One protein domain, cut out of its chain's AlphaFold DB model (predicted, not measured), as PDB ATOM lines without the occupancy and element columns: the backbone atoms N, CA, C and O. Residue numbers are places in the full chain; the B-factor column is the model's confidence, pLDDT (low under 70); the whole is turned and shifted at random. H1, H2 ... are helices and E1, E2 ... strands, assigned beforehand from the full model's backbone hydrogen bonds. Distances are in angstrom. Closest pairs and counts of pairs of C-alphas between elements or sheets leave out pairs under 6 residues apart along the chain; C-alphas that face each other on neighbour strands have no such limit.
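This is residues 147 to 265 of the 275 residues of an uncharacterized protein of Sphingobacteriales bacterium (UniProt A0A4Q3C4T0). There is little regular structure, 36 of 119 printed residues: one twisted sheet among long loops, with H1 over one face near edge strand E2. Along the chain come E1 H1 E2 E3 H2 E4 E5, two named helices and five named strands; the class is mixed. The mixed sheet runs E2 E1 E3 E5 E4. The whole is compact, radius of gyration of the C-alphas 13.9 A, spans 39 by 36 by 26 A.

E1, residues 152 to 157, is parallel to E3, 231 to 235, with N 233 and O 154 2.8 A apart, and to E2, 185 to 187, with N 153 and O 185 2.8 A apart. E5, 260 to 264, is antiparallel to E3, N 232 and O 263 being 2.8 A apart, and forms a hairpin with E4, 252 to 257, N 252 and O 264 being 2.8 A apart. H1, 176 to 182, touches E2; the closest C-alphas, Gln 179 and Leu 185, are 5.3 A apart. H2, 240 to 243, only grazes the sheet.

E1 spans 16.2 A from C-alpha 152 at (87.056, 143.240, 122.423); E5 ends at C-alpha 264, (89.500, 151.423, 115.860).

The printed part has no cut; links E1 to H1 and E2 to E3 are long. No printed residue is under 70 in pLDDT.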
ATOM      1  N   LEU A 147      79.557 148.464 113.796       92.88
ATOM      2  CA  LEU A 147      80.871 147.962 114.191       92.88
ATOM      3  C   LEU A 147      80.969 146.448 113.968       92.88
ATOM      4  O   LEU A 147      79.980 145.718 114.057       92.88
ATOM      5  N   ALA A 148      82.187 145.959 113.731       92.00
ATOM      6  CA  ALA A 148      82.419 144.533 113.532       92.00
ATOM      7  C   ALA A 148      82.000 143.726 114.772       92.00
ATOM      8  O   ALA A 148      82.171 144.174 115.907       92.00
ATOM      9  N   PHE A 149      81.472 142.524 114.555       93.00
ATOM     10  CA  PHE A 149      80.985 141.638 115.611       93.00
ATOM     11  C   PHE A 149      82.127 140.965 116.387       93.00
ATOM     12  O   PHE A 149      83.204 140.734 115.846       93.00
ATOM     13  N   GLY A 150      81.878 140.598 117.647       93.44
ATOM     14  CA  GLY A 150      82.723 139.653 118.392       93.44
ATOM     15  C   GLY A 150      84.079 140.177 118.871       93.44
ATOM     16  O   GLY A 150      84.866 139.406 119.418       93.44
ATOM     17  N   HIS A 151      84.382 141.464 118.689       94.31
ATOM     18  CA  HIS A 151      85.666 142.018 119.102       94.31
ATOM     19  C   HIS A 151      85.656 142.539 120.536       94.31
ATOM     20  O   HIS A 151      84.621 142.874 121.114       94.31
ATOM     21  N   ARG A 152      86.855 142.624 121.116       95.12
ATOM     22  CA  ARG A 152      87.056 143.240 122.423       95.12
ATOM     23  C   ARG A 152      87.071 144.759 122.297       95.12
ATOM     24  O   ARG A 152      87.717 145.302 121.395       95.12
ATOM     25  N   ALA A 153      86.414 145.436 123.226       96.44
ATOM     26  CA  ALA A 153      86.355 146.884 123.284       96.44
ATOM     27  C   ALA A 153      86.595 147.423 124.696       96.44
ATOM     28  O   ALA A 153      86.357 146.728 125.682       96.44
ATOM     29  N   LEU A 154      87.052 148.668 124.785       96.81
ATOM     30  CA  LEU A 154      87.287 149.368 126.044       96.81
ATOM     31  C   LEU A 154      86.451 150.647 126.109       96.81
ATOM     32  O   LEU A 154      86.438 151.430 125.159       96.81
ATOM     33  N   GLY A 155      85.775 150.870 127.237       96.25
ATOM     34  CA  GLY A 155      85.124 152.139 127.553       96.25
ATOM     35  C   GLY A 155      86.066 153.118 128.246       96.25
ATOM     36  O   GLY A 155      86.664 152.801 129.269       96.25
ATOM     37  N   LEU A 156      86.166 154.324 127.695       96.75
ATOM     38  CA  LEU A 156      86.916 155.463 128.218       96.75
ATOM     39  C   LEU A 156      85.931 156.628 128.401       96.75
ATOM     40  O   LEU A 156      85.801 157.516 127.555       96.75
ATOM     41  N   ILE A 157      85.157 156.564 129.487       96.38
ATOM     42  CA  ILE A 157      83.985 157.420 129.720       96.38
ATOM     43  C   ILE A 157      84.348 158.564 130.660       96.38
ATOM     44  O   ILE A 157      84.292 158.426 131.878       96.38
ATOM     45  N   PHE A 158      84.731 159.703 130.098       95.50
ATOM     46  CA  PHE A 158      85.184 160.847 130.884       95.50
ATOM     47  C   PHE A 158      84.061 161.791 131.304       95.50
ATOM     48  O   PHE A 158      84.150 162.433 132.346       95.50
ATOM     49  N   ASP A 159      83.001 161.863 130.502       94.88
ATOM     50  CA  ASP A 159      81.740 162.484 130.895       94.88
ATOM     51  C   ASP A 159      80.662 161.399 130.951       94.88
ATOM     52  O   ASP A 159      80.101 161.052 129.905       94.88
ATOM     53  N   PRO A 160      80.396 160.825 132.138       94.31
ATOM     54  CA  PRO A 160      79.408 159.773 132.291       94.31
ATOM     55  C   PRO A 160      77.972 160.294 132.462       94.31
ATOM     56  O   PRO A 160      77.049 159.483 132.564       94.31
ATOM     57  N   SER A 161      77.771 161.614 132.514       93.56
ATOM     58  CA  SER A 161      76.493 162.222 132.877       93.56
ATOM     59  C   SER A 161      75.491 162.262 131.721       93.56
ATOM     60  O   SER A 161      75.855 162.328 130.545       93.56
ATOM     61  N   SER A 162      74.201 162.230 132.058       93.50
ATOM     62  CA  SER A 162      73.100 162.475 131.126       93.50
ATOM     63  C   SER A 162      72.114 163.445 131.752       93.50
ATOM     64  O   SER A 162      71.587 163.209 132.844       93.50
ATOM     65  N   GLN A 163      71.828 164.522 131.027       92.12
ATOM     66  CA  GLN A 163      70.750 165.432 131.399       92.12
ATOM     67  C   GLN A 163      69.387 164.775 131.163       92.12
ATOM     68  O   GLN A 163      68.491 164.939 131.985       92.12
ATOM     69  N   ALA A 164      69.240 163.979 130.096       93.12
ATOM     70  CA  ALA A 164      67.993 163.294 129.768       93.12
ATOM     71  C   ALA A 164      67.558 162.290 130.850       93.12
ATOM     72  O   ALA A 164      66.370 162.205 131.167       93.12
ATOM     73  N   ALA A 165      68.517 161.560 131.431       91.19
ATOM     74  CA  ALA A 165      68.263 160.627 132.528       91.19
ATOM     75  C   ALA A 165      68.243 161.294 133.917       91.19
ATOM     76  O   ALA A 165      67.955 160.610 134.899       91.19
ATOM     77  N   GLU A 166      68.590 162.585 134.011       90.25
ATOM     78  CA  GLU A 166      68.827 163.300 135.276       90.25
ATOM     79  C   GLU A 166      69.767 162.517 136.214       90.25
ATOM     80  O   GLU A 166      69.565 162.425 137.425       90.25
ATOM     81  N   ASN A 167      70.804 161.907 135.634       88.00
ATOM     82  CA  ASN A 167      71.721 161.013 136.328       88.00
ATOM     83  C   ASN A 167      73.166 161.348 135.939       88.00
ATOM     84  O   ASN A 167      73.483 161.622 134.781       88.00
ATOM     85  N   TYR A 168      74.059 161.327 136.921       89.94
ATOM     86  CA  TYR A 168      75.458 161.704 136.773       89.94
ATOM     87  C   TYR A 168      76.347 160.559 136.264       89.94
ATOM     88  O   TYR A 168      77.456 160.829 135.817       89.94
ATOM     89  N   VAL A 169      75.879 159.304 136.310       91.81
ATOM     90  CA  VAL A 169      76.655 158.107 135.923       91.81
ATOM     91  C   VAL A 169      75.983 157.113 134.953       91.81
ATOM     92  O   VAL A 169      76.445 155.973 134.875       91.81
ATOM     93  N   PRO A 170      74.934 157.453 134.174       92.81
ATOM     94  CA  PRO A 170      74.273 156.467 133.316       92.81
ATOM     95  C   PRO A 170      75.191 155.926 132.214       92.81
ATOM     96  O   PRO A 170      74.978 154.809 131.746       92.81
ATOM     97  N   TYR A 171      76.229 156.677 131.822       95.19
ATOM     98  CA  TYR A 171      77.117 156.265 130.742       95.19
ATOM     99  C   TYR A 171      78.330 155.424 131.160       95.19
ATOM    100  O   TYR A 171      78.981 154.861 130.281       95.19
ATOM    101  N   VAL A 172      78.633 155.293 132.462       93.94
ATOM    102  CA  VAL A 172      79.862 154.625 132.963       93.94
ATOM    103  C   VAL A 172      80.050 153.221 132.380       93.94
ATOM    104  O   VAL A 172      81.161 152.828 132.035       93.94
ATOM    105  N   HIS A 173      78.955 152.477 132.223       93.06
ATOM    106  CA  HIS A 173      78.960 151.106 131.705       93.06
ATOM    107  C   HIS A 173      78.230 150.960 130.365       93.06
ATOM    108  O   HIS A 173      77.921 149.848 129.946       93.06
ATOM    109  N   TYR A 174      77.941 152.066 129.680       94.12
ATOM    110  CA  TYR A 174      77.075 152.053 128.497       94.12
ATOM    111  C   TYR A 174      77.688 151.327 127.299       94.12
ATOM    112  O   TYR A 174      76.983 150.831 126.427       94.12
ATOM    113  N   THR A 175      79.011 151.177 127.283       93.69
ATOM    114  CA  THR A 175      79.716 150.394 126.265       93.69
ATOM    115  C   THR A 175      79.319 148.921 126.273       93.69
ATOM    116  O   THR A 175      79.419 148.281 125.231       93.69
ATOM    117  N   ALA A 176      78.764 148.405 127.377       92.69
ATOM    118  CA  ALA A 176      78.165 147.072 127.438       92.69
ATOM    119  C   ALA A 176      77.038 146.864 126.409       92.69
ATOM    120  O   ALA A 176      76.728 145.723 126.065       92.69
ATOM    121  N   TRP A 177      76.469 147.937 125.854       91.06
ATOM    122  CA  TRP A 177      75.511 147.840 124.757       91.06
ATOM    123  C   TRP A 177      76.119 147.224 123.488       91.06
ATOM    124  O   TRP A 177      75.476 146.415 122.827       91.06
ATOM    125  N   TYR A 178      77.400 147.481 123.199       94.25
ATOM    126  CA  TYR A 178      78.114 146.803 122.108       94.25
ATOM    127  C   TYR A 178      78.259 145.293 122.364       94.25
ATOM    128  O   TYR A 178      78.183 144.486 121.437       94.25
ATOM    129  N   GLN A 179      78.415 144.880 123.624       92.31
ATOM    130  CA  GLN A 179      78.411 143.462 123.983       92.31
ATOM    131  C   GLN A 179      77.032 142.820 123.755       92.31
ATOM    132  O   GLN A 179      76.966 141.693 123.263       92.31
ATOM    133  N   ALA A 180      75.945 143.537 124.055       90.38
ATOM    134  CA  ALA A 180      74.583 143.062 123.817       90.38
ATOM    135  C   ALA A 180      74.237 142.964 122.317       90.38
ATOM    136  O   ALA A 180      73.715 141.943 121.875       90.38
ATOM    137  N   GLU A 181      74.566 143.989 121.527       90.56
ATOM    138  CA  GLU A 181      74.129 144.108 120.127       90.56
ATOM    139  C   GLU A 181      75.082 143.424 119.133       90.56
ATOM    140  O   GLU A 181      74.645 142.814 118.158       90.56
ATOM    141  N   ASN A 182      76.394 143.471 119.383       92.50
ATOM    142  CA  ASN A 182      77.414 143.003 118.436       92.50
ATOM    143  C   ASN A 182      78.167 141.762 118.929       92.50
ATOM    144  O   ASN A 182      79.169 141.367 118.325       92.50
ATOM    145  N   LYS A 183      77.722 141.136 120.028       91.31
ATOM    146  CA  LYS A 183      78.388 139.978 120.658       91.31
ATOM    147  C   LYS A 183      79.864 140.239 121.000       91.31
ATOM    148  O   LYS A 183      80.649 139.298 121.100       91.31
ATOM    149  N   GLY A 184      80.256 141.508 121.117       91.19
ATOM    150  CA  GLY A 184      81.598 141.904 121.526       91.19
ATOM    151  C   GLY A 184      81.821 141.685 123.020       91.19
ATOM    152  O   GLY A 184      80.896 141.365 123.760       91.19
ATOM    153  N   LEU A 185      83.051 141.888 123.480       93.25
ATOM    154  CA  LEU A 185      83.378 141.873 124.907       93.25
ATOM    155  C   LEU A 185      83.863 143.258 125.316       93.25
ATOM    156  O   LEU A 185      84.912 143.701 124.849       93.25
ATOM    157  N   THR A 186      83.125 143.939 126.185       94.44
ATOM    158  CA  THR A 186      83.496 145.289 126.626       94.44
ATOM    159  C   THR A 186      84.106 145.260 128.008       94.44
ATOM    160  O   THR A 186      83.529 144.682 128.923       94.44
ATOM    161  N   ASP A 187      85.238 145.926 128.179       94.19
ATOM    162  CA  ASP A 187      85.766 146.239 129.497       94.19
ATOM    163  C   ASP A 187      85.424 147.697 129.835       94.19
ATOM    164  O   ASP A 187      85.598 148.596 129.014       94.19
ATOM    165  N   PHE A 188      84.899 148.006 131.012       91.25
ATOM    166  CA  PHE A 188      84.475 147.120 132.098       91.25
ATOM    167  C   PHE A 188      83.191 146.304 131.781       91.25
ATOM    168  O   PHE A 188      82.298 146.798 131.097       91.25
ATOM    169  N   ASN A 189      83.054 145.095 132.351       90.50
ATOM    170  CA  ASN A 189      81.776 144.367 132.462       90.50
ATOM    171  C   ASN A 189      81.674 143.585 133.787       90.50
ATOM    172  O   ASN A 189      82.668 143.352 134.473       90.50
ATOM    173  N   PHE A 190      80.466 143.128 134.136       88.56
ATOM    174  CA  PHE A 190      80.193 142.497 135.433       88.56
ATOM    175  C   PHE A 190      80.835 141.113 135.633       88.56
ATOM    176  O   PHE A 190      80.887 140.663 136.776       88.56
ATOM    177  N   ALA A 191      81.396 140.459 134.604       90.31
ATOM    178  CA  ALA A 191      82.000 139.118 134.708       90.31
ATOM    179  C   ALA A 191      83.224 139.046 135.648       90.31
ATOM    180  O   ALA A 191      83.759 137.968 135.922       90.31
ATOM    181  N   TRP A 192      83.672 140.191 136.159       86.38
ATOM    182  CA  TRP A 192      84.660 140.303 137.226       86.38
ATOM    183  C   TRP A 192      84.135 139.908 138.605       86.38
ATOM    184  O   TRP A 192      84.903 139.438 139.448       86.38
ATOM    185  N   PHE A 193      82.849 140.134 138.870       85.94
ATOM    186  CA  PHE A 193      82.318 140.038 140.220       85.94
ATOM    187  C   PHE A 193      81.956 138.605 140.593       85.94
ATOM    188  O   PHE A 193      81.376 137.855 139.808       85.94
ATOM    189  N   THR A 194      82.267 138.239 141.836       84.06
ATOM    190  CA  THR A 194      82.038 136.896 142.380       84.06
ATOM    191  C   THR A 194      80.593 136.407 142.293       84.06
ATOM    192  O   THR A 194      80.416 135.243 141.941       84.06
ATOM    193  N   PRO A 195      79.566 137.243 142.533       84.38
ATOM    194  CA  PRO A 195      78.178 136.790 142.470       84.38
ATOM    195  C   PRO A 195      77.652 136.484 141.059       84.38
ATOM    196  O   PRO A 195      76.523 136.019 140.938       84.38
ATOM    197  N   GLN A 196      78.402 136.784 139.990       87.06
ATOM    198  CA  GLN A 196      77.917 136.562 138.627       87.06
ATOM    199  C   GLN A 196      78.027 135.096 138.212       87.06
ATOM    200  O   GLN A 196      79.023 134.430 138.488       87.06
ATOM    201  N   VAL A 197      77.021 134.622 137.476       88.81
ATOM    202  CA  VAL A 197      77.002 133.265 136.905       88.81
ATOM    203  C   VAL A 197      78.041 133.130 135.787       88.81
ATOM    204  O   VAL A 197      78.723 132.114 135.685       88.81
ATOM    205  N   VAL A 198      78.192 134.171 134.962       90.25
ATOM    206  CA  VAL A 198      79.180 134.225 133.877       90.25
ATOM    207  C   VAL A 198      80.394 135.012 134.347       90.25
ATOM    208  O   VAL A 198      80.269 136.164 134.761       90.25
ATOM    209  N   ARG A 199      81.574 134.385 134.287       90.81
ATOM    210  CA  ARG A 199      82.830 134.945 134.802       90.81
ATOM    211  C   ARG A 199      83.987 134.702 133.846       90.81
ATOM    212  O   ARG A 199      83.973 133.758 133.054       90.81
ATOM    213  N   TYR A 200      85.017 135.533 133.963       90.81
ATOM    214  CA  TYR A 200      86.292 135.271 133.305       90.81
ATOM    215  C   TYR A 200      86.911 133.963 133.806       90.81
ATOM    216  O   TYR A 200      86.874 133.651 134.999       90.81
ATOM    217  N   ARG A 201      87.530 133.210 132.892       91.50
ATOM    218  CA  ARG A 201      88.393 132.086 133.271       91.50
ATOM    219  C   ARG A 201      89.611 132.611 134.051       91.50
ATOM    220  O   ARG A 201      90.028 133.748 133.808       91.50
ATOM    221  N   PRO A 202      90.219 131.806 134.942       89.44
ATOM    222  CA  PRO A 202      91.465 132.185 135.604       89.44
ATOM    223  C   PRO A 202      92.519 132.653 134.587       89.44
ATOM    224  O   PRO A 202      92.768 131.972 133.596       89.44
ATOM    225  N   GLY A 203      93.091 133.842 134.800       87.88
ATOM    226  CA  GLY A 203      94.089 134.445 133.903       87.88
ATOM    227  C   GLY A 203      93.549 135.075 132.610       87.88
ATOM    228  O   GLY A 203      94.314 135.721 131.906       87.88
ATOM    229  N   ALA A 204      92.252 134.951 132.309       89.88
ATOM    230  CA  ALA A 204      91.629 135.508 131.101       89.88
ATOM    231  C   ALA A 204      90.932 136.865 131.329       89.88
ATOM    232  O   ALA A 204      90.190 137.336 130.466       89.88
ATOM    233  N   GLY A 205      91.128 137.476 132.500       88.38
ATOM    234  CA  GLY A 205      90.604 138.806 132.799       88.38
ATOM    235  C   GLY A 205      91.254 139.897 131.935       88.38
ATOM    236  O   GLY A 205      92.303 139.678 131.327       88.38
ATOM    237  N   PRO A 206      90.638 141.081 131.838       91.88
ATOM    238  CA  PRO A 206      91.279 142.245 131.229       91.88
ATOM    239  C   PRO A 206      92.538 142.706 131.954       91.88
ATOM    240  O   PRO A 206      92.759 142.414 133.126       91.88
ATOM    241  N   ALA A 207      93.324 143.498 131.228       91.88
ATOM    242  CA  ALA A 207      94.518 144.147 131.750       91.88
ATOM    243  C   ALA A 207      94.231 145.457 132.505       91.88
ATOM    244  O   ALA A 207      95.050 145.879 133.322       91.88
ATOM    245  N   VAL A 208      93.091 146.113 132.250       93.12
ATOM    246  CA  VAL A 208      92.589 147.174 133.141       93.12
ATOM    247  C   VAL A 208      92.225 146.581 134.505       93.12
ATOM    248  O   VAL A 208      92.004 145.378 134.590       93.12
ATOM    249  N   SER A 209      92.190 147.396 135.566       88.94
ATOM    250  CA  SER A 209      91.825 146.994 136.940       88.94
ATOM    251  C   SER A 209      90.362 147.332 137.277       88.94
ATOM    252  O   SER A 209      89.774 148.200 136.634       88.94
ATOM    253  N   LEU A 210      89.781 146.703 138.312       85.81
ATOM    254  CA  LEU A 210      88.496 147.155 138.868       85.81
ATOM    255  C   LEU A 210      88.601 148.628 139.261       85.81
ATOM    256  O   LEU A 210      89.640 149.062 139.766       85.81
ATOM    257  N   GLY A 211      87.527 149.378 139.039       86.00
ATOM    258  CA  GLY A 211      87.470 150.803 139.324       86.00
ATOM    259  C   GLY A 211      88.036 151.683 138.208       86.00
ATOM    260  O   GLY A 211      87.883 152.902 138.270       86.00
ATOM    261  N   PHE A 212      88.659 151.096 137.178       90.19
ATOM    262  CA  PHE A 212      89.171 151.822 136.013       90.19
ATOM    263  C   PHE A 212      88.085 152.655 135.319       90.19
ATOM    264  O   PHE A 212      88.362 153.757 134.850       90.19
ATOM    265  N   GLU A 213      86.845 152.164 135.309       90.44
ATOM    266  CA  GLU A 213      85.675 152.834 134.737       90.44
ATOM    267  C   GLU A 213      85.412 154.234 135.325       90.44
ATOM    268  O   GLU A 213      84.805 155.070 134.662       90.44
ATOM    269  N   TRP A 214      85.905 154.511 136.539       91.06
ATOM    270  CA  TRP A 214      85.753 155.800 137.223       91.06
ATOM    271  C   TRP A 214      86.929 156.752 136.981       91.06
ATOM    272  O   TRP A 214      86.855 157.928 137.337       91.06
ATOM    273  N   VAL A 215      88.025 156.251 136.405       92.62
ATOM    274  CA  VAL A 215      89.277 156.987 136.172       92.62
ATOM    275  C   VAL A 215      89.846 156.687 134.776       92.62
ATOM    276  O   VAL A 215      91.006 156.274 134.651       92.62
ATOM    277  N   PRO A 216      89.083 156.932 133.692       93.81
ATOM    278  CA  PRO A 216      89.502 156.601 132.323       93.81
ATOM    279  C   PRO A 216      90.805 157.299 131.901       93.81
ATOM    280  O   PRO A 216      91.558 156.768 131.089       93.81
ATOM    281  N   GLY A 217      91.129 158.453 132.498       93.00
ATOM    282  CA  GLY A 217      92.387 159.170 132.258       93.00
ATOM    283  C   GLY A 217      93.643 158.441 132.747       93.00
ATOM    284  O   GLY A 217      94.747 158.812 132.367       93.00
ATOM    285  N   SER A 218      93.493 157.388 133.556       92.19
ATOM    286  CA  SER A 218      94.606 156.525 133.966       92.19
ATOM    287  C   SER A 218      95.031 155.524 132.885       92.19
ATOM    288  O   SER A 218      95.987 154.773 133.097       92.19
ATOM    289  N   PHE A 219      94.329 155.481 131.746       94.94
ATOM    290  CA  PHE A 219      94.635 154.573 130.651       94.94
ATOM    291  C   PHE A 219      96.066 154.755 130.137       94.94
ATOM    292  O   PHE A 219      96.489 155.853 129.790       94.94
ATOM    293  N   ASP A 220      96.797 153.646 130.044       94.69
ATOM    294  CA  ASP A 220      98.070 153.568 129.347       94.69
ATOM    295  C   ASP A 220      98.062 152.353 128.419       94.69
ATOM    296  O   ASP A 220      97.705 151.242 128.826       94.69
ATOM    297  N   TRP A 221      98.479 152.567 127.171       95.06
ATOM    298  CA  TRP A 221      98.418 151.552 126.127       95.06
ATOM    299  C   TRP A 221      99.241 150.309 126.466       95.06
ATOM    300  O   TRP A 221      98.784 149.187 126.254       95.06
ATOM    301  N   LYS A 222     100.459 150.478 126.992       93.50
ATOM    302  CA  LYS A 222     101.351 149.347 127.277       93.50
ATOM    303  C   LYS A 222     100.895 148.607 128.529       93.50
ATOM    304  O   LYS A 222     100.755 147.387 128.502       93.50
ATOM    305  N   LYS A 223     100.614 149.344 129.605       94.31
ATOM    306  CA  LYS A 223     100.193 148.790 130.897       94.31
ATOM    307  C   LYS A 223      98.879 148.019 130.792       94.31
ATOM    308  O   LYS A 223      98.761 146.945 131.374       94.31
ATOM    309  N   HIS A 224      97.909 148.552 130.053       95.38
ATOM    310  CA  HIS A 224      96.570 147.971 129.943       95.38
ATOM    311  C   HIS A 224      96.368 147.169 128.658       95.38
ATOM    312  O   HIS A 224      95.230 146.942 128.259       95.38
ATOM    313  N   GLN A 225      97.456 146.730 128.012       94.69
ATOM    314  CA  GLN A 225      97.413 145.874 126.822       94.69
ATOM    315  C   GLN A 225      96.463 146.419 125.741       94.69
ATOM    316  O   GLN A 225      95.632 145.687 125.202       94.69
ATOM    317  N   GLY A 226      96.589 147.709 125.413       94.06
ATOM    318  CA  GLY A 226      95.760 148.421 124.436       94.06
ATOM    319  C   GLY A 226      95.641 147.686 123.098       94.06
ATOM    320  O   GLY A 226      94.571 147.643 122.505       94.06
ATOM    321  N   ALA A 227      96.705 146.993 122.682       94.00
ATOM    322  CA  ALA A 227      96.722 146.174 121.471       94.00
ATOM    323  C   ALA A 227      95.674 145.038 121.448       94.00
ATOM    324  O   ALA A 227      95.309 144.585 120.368       94.00
ATOM    325  N   SER A 228      95.180 144.587 122.608       93.50
ATOM    326  CA  SER A 228      94.145 143.545 122.713       93.50
ATOM    327  C   SER A 228      92.728 144.045 122.406       93.50
ATOM    328  O   SER A 228      91.820 143.238 122.199       93.50
ATOM    329  N   TYR A 229      92.531 145.363 122.370       95.62
ATOM    330  CA  TYR A 229      91.256 145.996 122.067       95.62
ATOM    331  C   TYR A 229      91.205 146.385 120.592       95.62
ATOM    332  O   TYR A 229      92.136 147.003 120.070       95.62
ATOM    333  N   ARG A 230      90.095 146.057 119.919       96.25
ATOM    334  CA  ARG A 230      89.810 146.584 118.578       96.25
ATOM    335  C   ARG A 230      89.189 147.966 118.668       96.25
ATOM    336  O   ARG A 230      89.593 148.838 117.911       96.25
ATOM    337  N   TYR A 231      88.243 148.156 119.586       96.88
ATOM    338  CA  TYR A 231      87.492 149.403 119.707       96.88
ATOM    339  C   TYR A 231      87.736 150.109 121.039       96.88
ATOM    340  O   TYR A 231      87.757 149.482 122.097       96.88
ATOM    341  N   PHE A 232      87.853 151.432 120.981       97.00
ATOM    342  CA  PHE A 232      87.889 152.314 122.142       97.00
ATOM    343  C   PHE A 232      86.706 153.271 122.060       97.00
ATOM    344  O   PHE A 232      86.659 154.141 121.192       97.00
ATOM    345  N   PHE A 233      85.747 153.093 122.959       96.75
ATOM    346  CA  PHE A 233      84.581 153.953 123.095       96.75
ATOM    347  C   PHE A 233      84.927 155.115 124.014       96.75
ATOM    348  O   PHE A 233      85.081 154.926 125.218       96.75
ATOM    349  N   VAL A 234      85.045 156.313 123.458       96.81
ATOM    350  CA  VAL A 234      85.380 157.528 124.201       96.81
ATOM    351  C   VAL A 234      84.148 158.416 124.273       96.81
ATOM    352  O   VAL A 234      83.555 158.741 123.244       96.81
ATOM    353  N   ARG A 235      83.777 158.837 125.483       95.88
ATOM    354  CA  ARG A 235      82.709 159.822 125.696       95.88
ATOM    355  C   ARG A 235      83.249 161.037 126.437       95.88
ATOM    356  O   ARG A 235      83.841 160.884 127.506       95.88
ATOM    357  N   GLY A 236      82.995 162.229 125.902       93.69
ATOM    358  CA  GLY A 236      83.459 163.502 126.463       93.69
ATOM    359  C   GLY A 236      84.576 164.160 125.644       93.69
ATOM    360  O   GLY A 236      85.008 163.646 124.612       93.69
ATOM    361  N   LYS A 237      85.037 165.334 126.090       88.50
ATOM    362  CA  LYS A 237      86.047 166.140 125.381       88.50
ATOM    363  C   LYS A 237      87.466 165.720 125.763       88.50
ATOM    364  O   LYS A 237      87.950 166.117 126.816       88.50
ATOM    365  N   HIS A 238      88.137 164.979 124.882       88.81
ATOM    366  CA  HIS A 238      89.516 164.522 125.085       88.81
ATOM    367  C   HIS A 238      90.363 164.664 123.827       88.81
ATOM    368  O   HIS A 238      89.854 164.588 122.708       88.81
ATOM    369  N   ASP A 239      91.667 164.832 124.033       89.12
ATOM    370  CA  ASP A 239      92.660 164.788 122.969       89.12
ATOM    371  C   ASP A 239      93.101 163.337 122.716       89.12
ATOM    372  O   ASP A 239      93.605 162.654 123.612       89.12
ATOM    373  N   ALA A 240      92.898 162.854 121.488       88.94
ATOM    374  CA  ALA A 240      93.239 161.482 121.113       88.94
ATOM    375  C   ALA A 240      94.755 161.227 121.136       88.94
ATOM    376  O   ALA A 240      95.183 160.127 121.481       88.94
ATOM    377  N   GLY A 241      95.567 162.236 120.799       88.56
ATOM    378  CA  GLY A 241      97.025 162.133 120.816       88.56
ATOM    379  C   GLY A 241      97.559 161.927 122.230       88.56
ATOM    380  O   GLY A 241      98.422 161.079 122.445       88.56
ATOM    381  N   GLN A 242      96.996 162.628 123.213       90.88
ATOM    382  CA  GLN A 242      97.318 162.427 124.625       90.88
ATOM    383  C   GLN A 242      96.812 161.079 125.142       90.88
ATOM    384  O   GLN A 242      97.558 160.367 125.816       90.88
ATOM    385  N   LEU A 243      95.572 160.709 124.801       92.69
ATOM    386  CA  LEU A 243      94.941 159.469 125.257       92.69
ATOM    387  C   LEU A 243      95.677 158.214 124.766       92.69
ATOM    388  O   LEU A 243      95.835 157.250 125.515       92.69
ATOM    389  N   PHE A 244      96.157 158.236 123.522       94.81
ATOM    390  CA  PHE A 244      96.833 157.110 122.876       94.81
ATOM    391  C   PHE A 244      98.338 157.339 122.682       94.81
ATOM    392  O   PHE A 244      98.959 156.683 121.853       94.81
ATOM    393  N   ARG A 245      98.963 158.230 123.465       89.44
ATOM    394  CA  ARG A 245     100.376 158.634 123.296       89.44
ATOM    395  C   ARG A 245     101.394 157.486 123.310       89.44
ATOM    396  O   ARG A 245     102.459 157.604 122.718       89.44
ATOM    397  N   THR A 246     101.102 156.398 124.030       91.25
ATOM    398  CA  THR A 246     101.980 155.216 124.135       91.25
ATOM    399  C   THR A 246     101.618 154.109 123.142       91.25
ATOM    400  O   THR A 246     102.250 153.047 123.155       91.25
ATOM    401  N   ALA A 247     100.622 154.345 122.282       93.62
ATOM    402  CA  ALA A 247     100.236 153.442 121.211       93.62
ATOM    403  C   ALA A 247     101.242 153.505 120.044       93.62
ATOM    404  O   ALA A 247     101.830 154.556 119.792       93.62
ATOM    405  N   PRO A 248     101.438 152.401 119.302       91.94
ATOM    406  CA  PRO A 248     102.321 152.377 118.131       91.94
ATOM    407  C   PRO A 248     101.808 153.252 116.976       91.94
ATOM    408  O   PRO A 248     102.582 153.671 116.122       91.94
ATOM    409  N   CYS A 249     100.506 153.522 116.947       91.31
ATOM    410  CA  CYS A 249      99.830 154.412 116.014       91.31
ATOM    411  C   CYS A 249      98.607 155.004 116.721       91.31
ATOM    412  O   CYS A 249      98.070 154.388 117.645       91.31
ATOM    413  N   ILE A 250      98.153 156.181 116.291       91.75
ATOM    414  CA  ILE A 250      96.914 156.767 116.808       91.75
ATOM    415  C   ILE A 250      95.733 155.979 116.216       91.75
ATOM    416  O   ILE A 250      95.612 155.934 114.988       91.75
ATOM    417  N   PRO A 251      94.862 155.368 117.046       95.38
ATOM    418  CA  PRO A 251      93.659 154.683 116.583       95.38
ATOM    419  C   PRO A 251      92.799 155.548 115.644       95.38
ATOM    420  O   PRO A 251      92.646 156.753 115.851       95.38
ATOM    421  N   LYS A 252      92.214 154.932 114.613       95.19
ATOM    422  CA  LYS A 252      91.409 155.620 113.593       95.19
ATOM    423  C   LYS A 252      89.989 155.846 114.100       95.19
ATOM    424  O   LYS A 252      89.357 154.915 114.580       95.19
ATOM    425  N   VAL A 253      89.443 157.046 113.936       94.94
ATOM    426  CA  VAL A 253      88.027 157.300 114.246       94.94
ATOM    427  C   VAL A 253      87.140 156.553 113.244       94.94
ATOM    428  O   VAL A 253      87.270 156.747 112.036       94.94
ATOM    429  N   VAL A 254      86.244 155.703 113.750       94.88
ATOM    430  CA  VAL A 254      85.231 154.980 112.955       94.88
ATOM    431  C   VAL A 254      83.817 155.489 113.214       94.88
ATOM    432  O   VAL A 254      82.962 155.396 112.341       94.88
ATOM    433  N   ILE A 255      83.576 156.073 114.389       93.88
ATOM    434  CA  ILE A 255      82.339 156.785 114.712       93.88
ATOM    435  C   ILE A 255      82.725 158.144 115.280       93.88
ATOM    436  O   ILE A 255      83.442 158.207 116.278       93.88
ATOM    437  N   ASP A 256      82.213 159.212 114.671       93.12
ATOM    438  CA  ASP A 256      82.242 160.569 115.218       93.12
ATOM    439  C   ASP A 256      80.793 161.038 115.398       93.12
ATOM    440  O   ASP A 256      80.025 161.151 114.437       93.12
ATOM    441  N   SER A 257      80.361 161.154 116.652       89.38
ATOM    442  CA  SER A 257      78.969 161.394 117.024       89.38
ATOM    443  C   SER A 257      78.922 162.050 118.392       89.38
ATOM    444  O   SER A 257      78.683 161.368 119.385       89.38
ATOM    445  N   ALA A 258      79.201 163.352 118.470       87.50
ATOM    446  CA  ALA A 258      79.276 164.064 119.745       87.50
ATOM    447  C   ALA A 258      78.090 163.702 120.673       87.50
ATOM    448  O   ALA A 258      76.946 163.741 120.228       87.50
ATOM    449  N   PRO A 259      78.335 163.334 121.948       92.44
ATOM    450  CA  PRO A 259      79.604 163.393 122.688       92.44
ATOM    451  C   PRO A 259      80.501 162.145 122.557       92.44
ATOM    452  O   PRO A 259      81.490 162.026 123.283       92.44
ATOM    453  N   TRP A 260      80.161 161.216 121.670       94.38
ATOM    454  CA  TRP A 260      80.855 159.953 121.456       94.38
ATOM    455  C   TRP A 260      81.849 159.997 120.301       94.38
ATOM    456  O   TRP A 260      81.570 160.509 119.215       94.38
ATOM    457  N   LYS A 261      82.988 159.345 120.518       95.75
ATOM    458  CA  LYS A 261      83.915 158.935 119.469       95.75
ATOM    459  C   LYS A 261      84.285 157.478 119.678       95.75
ATOM    460  O   LYS A 261      84.616 157.080 120.793       95.75
ATOM    461  N   VAL A 262      84.241 156.682 118.617       95.75
ATOM    462  CA  VAL A 262      84.761 155.310 118.646       95.75
ATOM    463  C   VAL A 262      85.992 155.250 117.775       95.75
ATOM    464  O   VAL A 262      85.955 155.635 116.605       95.75
ATOM    465  N   TYR A 263      87.072 154.758 118.361       96.19
ATOM    466  CA  TYR A 263      88.331 154.564 117.675       96.19
ATOM    467  C   TYR A 263      88.570 153.082 117.422       96.19
ATOM    468  O   TYR A 263      88.365 152.261 118.313       96.19
ATOM    469  N   GLU A 264      89.033 152.747 116.228       96.12
ATOM    470  CA  GLU A 264      89.500 151.423 115.860       96.12
ATOM    471  C   GLU A 264      91.029 151.363 115.907       96.12
ATOM    472  O   GLU A 264      91.738 152.239 115.404       96.12
ATOM    473  N   ASN A 265      91.543 150.313 116.530       94.56
ATOM    474  CA  ASN A 265      92.962 150.039 116.636       94.56
ATOM    475  C   ASN A 265      93.576 149.775 115.252       94.56
ATOM    476  O   ASN A 265      93.222 148.803 114.582       94.56
TER     477      ASN A 265